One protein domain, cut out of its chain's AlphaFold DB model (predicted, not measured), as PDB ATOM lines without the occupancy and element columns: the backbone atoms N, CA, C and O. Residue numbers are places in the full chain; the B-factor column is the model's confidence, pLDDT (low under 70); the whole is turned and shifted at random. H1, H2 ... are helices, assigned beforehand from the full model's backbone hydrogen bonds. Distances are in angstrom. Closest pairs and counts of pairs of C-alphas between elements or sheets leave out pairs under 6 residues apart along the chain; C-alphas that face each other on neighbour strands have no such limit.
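What this domain is: This is residues 668 to 713 of the 812 residues of an uncharacterized protein of Galerina marginata (strain CBS 339.88) (UniProt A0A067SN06). The longest helix, H2, and the short helix H1 stand apart toward opposite ends of the longest axis, and a long winding loop, residues 675 to 697, bridges them. This loop swings out in a wide arc through Lys 686 and Gly 688, then folds back to the beginning of H2. The printed part has 46 residues with two named helices, H1 then H2, and no named strand; the class is all helix, though under half of the residues, 22 of 46, are in named elements. The whole is only just loose, close to compact, with a radius of gyration of the C-alphas of 11.5 A and spans of 31 by 24 by 15 A.

Where its parts are: H2 is residues 698 to 712, 20.6 A from first to last C-alpha; C-alpha 698 is at (14.064, 4.484, -4.197), and C-alpha 712 is at (6.234, 23.201, -7.483). H1 is residues 668 to 674, 9.9 A long, and begins with C-alpha 668 at (27.488, 8.791, -19.575).

How they stand to each other: H2 and H1 are apart, with no C-alpha of the one within 8 A of the other. Along H2 the y coordinate rises from 4.484 to 23.201, while along H1 z rises from -19.575 to -11.060. In H1 and H2 every O i to N i+4 pair is within hydrogen-bond range.

The domain as a whole: The two C-alphas farthest apart, those of Thr 668 and Gly 688, are 32.6 A apart. The link from H1 to H2, 23 residues, is long. The printed part has no cut. The mean pLDDT of the printed part is 80.5, and residues 683 to 690, within the link, are under 70.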
ATOM      1  N   THR A 668      27.633  10.245 -19.724       93.75
ATOM      2  CA  THR A 668      27.488   8.791 -19.575       93.75
ATOM      3  C   THR A 668      27.848   8.324 -18.167       93.75
ATOM      4  O   THR A 668      27.078   7.576 -17.566       93.75
ATOM      5  N   GLY A 669      28.983   8.775 -17.621       90.31
ATOM      6  CA  GLY A 669      29.404   8.438 -16.260       90.31
ATOM      7  C   GLY A 669      28.419   8.948 -15.210       90.31
ATOM      8  O   GLY A 669      27.972   8.176 -14.365       90.31
ATOM      9  N   ILE A 670      28.007  10.215 -15.328       89.19
ATOM     10  CA  ILE A 670      26.980  10.828 -14.477       89.19
ATOM     11  C   ILE A 670      25.684  10.012 -14.565       89.19
ATOM     12  O   ILE A 670      25.203   9.511 -13.555       89.19
ATOM     13  N   LYS A 671      25.146   9.780 -15.767       89.94
ATOM     14  CA  LYS A 671      23.899   9.023 -15.954       89.94
ATOM     15  C   LYS A 671      23.985   7.612 -15.372       89.94
ATOM     16  O   LYS A 671      23.021   7.167 -14.760       89.94
ATOM     17  N   THR A 672      25.115   6.929 -15.541       90.12
ATOM     18  CA  THR A 672      25.333   5.575 -15.007       90.12
ATOM     19  C   THR A 672      25.226   5.567 -13.485       90.12
ATOM     20  O   THR A 672      24.503   4.743 -12.937       90.12
ATOM     21  N   VAL A 673      25.881   6.516 -12.809       87.50
ATOM     22  CA  VAL A 673      25.827   6.635 -11.346       87.50
ATOM     23  C   VAL A 673      24.433   7.015 -10.854       87.50
ATOM     24  O   VAL A 673      23.892   6.342  -9.982       87.50
ATOM     25  N   PHE A 674      23.808   8.027 -11.457       81.69
ATOM     26  CA  PHE A 674      22.472   8.485 -11.060       81.69
ATOM     27  C   PHE A 674      21.349   7.478 -11.373       81.69
ATOM     28  O   PHE A 674      20.267   7.583 -10.803       81.69
ATOM     29  N   SER A 675      21.578   6.508 -12.265       85.19
ATOM     30  CA  SER A 675      20.578   5.482 -12.611       85.19
ATOM     31  C   SER A 675      20.624   4.247 -11.703       85.19
ATOM     32  O   SER A 675      19.721   3.415 -11.786       85.19
ATOM     33  N   ASP A 676      21.645   4.112 -10.848       85.94
ATOM     34  CA  ASP A 676      21.827   2.964  -9.952       85.94
ATOM     35  C   ASP A 676      22.010   3.400  -8.481       85.94
ATOM     36  O   ASP A 676      23.105   3.289  -7.916       85.94
ATOM     37  N   PRO A 677      20.929   3.855  -7.816       77.81
ATOM     38  CA  PRO A 677      20.956   4.230  -6.399       77.81
ATOM     39  C   PRO A 677      21.149   3.020  -5.465       77.81
ATOM     40  O   PRO A 677      21.330   3.168  -4.254       77.81
ATOM     41  N   SER A 678      21.097   1.790  -5.994       82.56
ATOM     42  CA  SER A 678      21.386   0.587  -5.211       82.56
ATOM     43  C   SER A 678      22.886   0.445  -4.957       82.56
ATOM     44  O   SER A 678      23.290   0.109  -3.844       82.56
ATOM     45  N   ARG A 679      23.700   0.788  -5.963       85.00
ATOM     46  CA  ARG A 679      25.160   0.733  -5.926       85.00
ATOM     47  C   ARG A 679      25.803   2.047  -5.490       85.00
ATOM     48  O   ARG A 679      26.805   2.017  -4.778       85.00
ATOM     49  N   PHE A 680      25.256   3.183  -5.916       84.94
ATOM     50  CA  PHE A 680      25.790   4.509  -5.614       84.94
ATOM     51  C   PHE A 680      24.871   5.231  -4.635       84.94
ATOM     52  O   PHE A 680      23.876   5.840  -5.020       84.94
ATOM     53  N   LYS A 681      25.209   5.120  -3.350       78.75
ATOM     54  CA  LYS A 681      24.471   5.747  -2.253       78.75
ATOM     55  C   LYS A 681      24.765   7.236  -2.166       78.75
ATOM     56  O   LYS A 681      25.863   7.685  -2.506       78.75
ATOM     57  N   ILE A 682      23.780   7.996  -1.706       74.62
ATOM     58  CA  ILE A 682      23.947   9.424  -1.460       74.62
ATOM     59  C   ILE A 682      24.892   9.644  -0.275       74.62
ATOM     60  O   ILE A 682      24.964   8.851   0.660       74.62
ATOM     61  N   ILE A 683      25.625  10.750  -0.310       67.44
ATOM     62  CA  ILE A 683      26.614  11.088   0.726       67.44
ATOM     63  C   ILE A 683      26.057  12.041   1.793       67.44
ATOM     64  O   ILE A 683      26.757  12.370   2.750       67.44
ATOM     65  N   TYR A 684      24.812  12.495   1.630       67.31
ATOM     66  CA  TYR A 684      24.163  13.451   2.518       67.31
ATOM     67  C   TYR A 684      23.705  12.770   3.814       67.31
ATOM     68  O   TYR A 684      23.047  11.732   3.778       67.31
ATOM     69  N   GLN A 685      24.020  13.353   4.975       61.75
ATOM     70  CA  GLN A 685      23.464  12.878   6.244       61.75
ATOM     71  C   GLN A 685      21.974  13.216   6.320       61.75
ATOM     72  O   GLN A 685      21.577  14.333   5.999       61.75
ATOM     73  N   LYS A 686      21.155  12.268   6.783       65.56
ATOM     74  CA  LYS A 686      19.723  12.491   6.995       65.56
ATOM     75  C   LYS A 686      19.510  13.481   8.143       65.56
ATOM     76  O   LYS A 686      19.724  13.134   9.303       65.56
ATOM     77  N   VAL A 687      19.042  14.685   7.825       60.16
ATOM     78  CA  VAL A 687      18.636  15.696   8.811       60.16
ATOM     79  C   VAL A 687      17.116  15.840   8.764       60.16
ATOM     80  O   VAL A 687      16.567  16.418   7.832       60.16
ATOM     81  N   GLY A 688      16.425  15.281   9.762       66.56
ATOM     82  CA  GLY A 688      14.960  15.309   9.830       66.56
ATOM     83  C   GLY A 688      14.259  14.513   8.715       66.56
ATOM     84  O   GLY A 688      14.792  13.533   8.189       66.56
ATOM     85  N   TYR A 689      13.027  14.913   8.394       68.75
ATOM     86  CA  TYR A 689      12.211  14.387   7.292       68.75
ATOM     87  C   TYR A 689      12.031  15.485   6.229       68.75
ATOM     88  O   TYR A 689      11.772  16.628   6.599       68.75
ATOM     89  N   GLY A 690      12.138  15.153   4.932       60.19
ATOM     90  CA  GLY A 690      11.685  16.036   3.841       60.19
ATOM     91  C   GLY A 690      12.725  16.547   2.830       60.19
ATOM     92  O   GLY A 690      12.351  17.294   1.932       60.19
ATOM     93  N   SER A 691      14.002  16.156   2.905       70.69
ATOM     94  CA  SER A 691      14.971  16.479   1.842       70.69
ATOM     95  C   SER A 691      15.073  15.332   0.838       70.69
ATOM     96  O   SER A 691      15.642  14.287   1.150       70.69
ATOM     97  N   ILE A 692      14.578  15.536  -0.389       73.50
ATOM     98  CA  ILE A 692      14.664  14.531  -1.469       73.50
ATOM     99  C   ILE A 692      16.109  14.152  -1.819       73.50
ATOM    100  O   ILE A 692      16.354  13.092  -2.376       73.50
ATOM    101  N   LEU A 693      17.083  14.987  -1.448       71.12
ATOM    102  CA  LEU A 693      18.507  14.716  -1.642       71.12
ATOM    103  C   LEU A 693      19.070  13.703  -0.623       71.12
ATOM    104  O   LEU A 693      20.230  13.326  -0.736       71.12
ATOM    105  N   MET A 694      18.277  13.275   0.371       73.25
ATOM    106  CA  MET A 694      18.703  12.475   1.532       73.25
ATOM    107  C   MET A 694      18.014  11.094   1.634       73.25
ATOM    108  O   MET A 694      17.987  10.504   2.717       73.25
ATOM    109  N   PHE A 695      17.475  10.550   0.532       75.44
ATOM    110  CA  PHE A 695      16.851   9.217   0.502       75.44
ATOM    111  C   PHE A 695      17.592   8.213  -0.391       75.44
ATOM    112  O   PHE A 695      17.647   8.376  -1.607       75.44
ATOM    113  N   ASP A 696      18.107   7.137   0.215       75.12
ATOM    114  CA  ASP A 696      18.664   5.983  -0.512       75.12
ATOM    115  C   ASP A 696      17.597   4.944  -0.894       75.12
ATOM    116  O   ASP A 696      17.838   4.092  -1.755       75.12
ATOM    117  N   ASP A 697      16.434   4.979  -0.232       82.25
ATOM    118  CA  ASP A 697      15.288   4.153  -0.603       82.25
ATOM    119  C   ASP A 697      14.590   4.762  -1.818       82.25
ATOM    120  O   ASP A 697      14.081   5.884  -1.775       82.25
ATOM    121  N   ARG A 698      14.572   4.004  -2.913       82.62
ATOM    122  CA  ARG A 698      14.064   4.484  -4.197       82.62
ATOM    123  C   ARG A 698      12.565   4.775  -4.161       82.62
ATOM    124  O   ARG A 698      12.138   5.756  -4.756       82.62
ATOM    125  N   ALA A 699      11.775   3.937  -3.490       86.81
ATOM    126  CA  ALA A 699      10.325   4.100  -3.468       86.81
ATOM    127  C   ALA A 699       9.932   5.378  -2.715       86.81
ATOM    128  O   ALA A 699       9.144   6.176  -3.224       86.81
ATOM    129  N   GLN A 700      10.545   5.609  -1.552       84.25
ATOM    130  CA  GLN A 700      10.363   6.831  -0.776       84.25
ATOM    131  C   GLN A 700      10.873   8.061  -1.534       84.25
ATOM    132  O   GLN A 700      10.152   9.052  -1.632       84.25
ATOM    133  N   HIS A 701      12.083   7.995  -2.105       83.94
ATOM    134  CA  HIS A 701      12.651   9.086  -2.900       83.94
ATOM    135  C   HIS A 701      11.714   9.498  -4.041       83.94
ATOM    136  O   HIS A 701      11.416  10.679  -4.204       83.94
ATOM    137  N   ASP A 702      11.249   8.528  -4.831       86.31
ATOM    138  CA  ASP A 702      10.419   8.792  -6.005       86.31
ATOM    139  C   ASP A 702       9.047   9.354  -5.597       86.31
ATOM    140  O   ASP A 702       8.558  10.282  -6.246       86.31
ATOM    141  N   SER A 703       8.473   8.865  -4.492       88.19
ATOM    142  CA  SER A 703       7.236   9.394  -3.903       88.19
ATOM    143  C   SER A 703       7.390  10.848  -3.443       88.19
ATOM    144  O   SER A 703       6.622  11.717  -3.862       88.19
ATOM    145  N   ASP A 704       8.406  11.149  -2.633       87.06
ATOM    146  CA  ASP A 704       8.618  12.499  -2.095       87.06
ATOM    147  C   ASP A 704       9.030  13.484  -3.192       87.06
ATOM    148  O   ASP A 704       8.565  14.624  -3.225       87.06
ATOM    149  N   ARG A 705       9.843  13.042  -4.160       86.00
ATOM    150  CA  ARG A 705      10.171  13.835  -5.348       86.00
ATOM    151  C   ARG A 705       8.927  14.139  -6.170       86.00
ATOM    152  O   ARG A 705       8.791  15.268  -6.635       86.00
ATOM    153  N   ALA A 706       8.026  13.175  -6.358       88.81
ATOM    154  CA  ALA A 706       6.764  13.417  -7.051       88.81
ATOM    155  C   ALA A 706       5.892  14.430  -6.295       88.81
ATOM    156  O   ALA A 706       5.353  15.336  -6.924       88.81
ATOM    157  N   TYR A 707       5.821  14.338  -4.964       87.69
ATOM    158  CA  TYR A 707       5.108  15.305  -4.127       87.69
ATOM    159  C   TYR A 707       5.677  16.725  -4.272       87.69
ATOM    160  O   TYR A 707       4.932  17.663  -4.555       87.69
ATOM    161  N   VAL A 708       7.002  16.887  -4.157       86.00
ATOM    162  CA  VAL A 708       7.678  18.189  -4.319       86.00
ATOM    163  C   VAL A 708       7.477  18.743  -5.728       86.00
ATOM    164  O   VAL A 708       7.139  19.914  -5.884       86.00
ATOM    165  N   LEU A 709       7.642  17.912  -6.761       86.88
ATOM    166  CA  LEU A 709       7.429  18.339  -8.144       86.88
ATOM    167  C   LEU A 709       5.973  18.711  -8.410       86.88
ATOM    168  O   LEU A 709       5.750  19.671  -9.130       86.88
ATOM    169  N   HIS A 710       5.001  18.008  -7.830       89.44
ATOM    170  CA  HIS A 710       3.591  18.367  -7.962       89.44
ATOM    171  C   HIS A 710       3.263  19.676  -7.233       89.44
ATOM    172  O   HIS A 710       2.513  20.490  -7.754       89.44
ATOM    173  N   ALA A 711       3.864  19.929  -6.067       86.12
ATOM    174  CA  ALA A 711       3.701  21.200  -5.362       86.12
ATOM    175  C   ALA A 711       4.347  22.377  -6.117       86.12
ATOM    176  O   ALA A 711       3.778  23.464  -6.171       86.12
ATOM    177  N   MET A 712       5.528  22.170  -6.712       85.94
ATOM    178  CA  MET A 712       6.234  23.201  -7.483       85.94
ATOM    179  C   MET A 712       5.681  23.379  -8.902       85.94
ATOM    180  O   MET A 712       5.762  24.470  -9.456       85.94
ATOM    181  N   TYR A 713       5.164  22.316  -9.511       90.06
ATOM    182  CA  TYR A 713       4.682  22.278 -10.890       90.06
ATOM    183  C   TYR A 713       3.359  21.492 -10.953       90.06
ATOM    184  O   TYR A 713       3.330  20.365 -11.463       90.06
TER     185      TYR A 713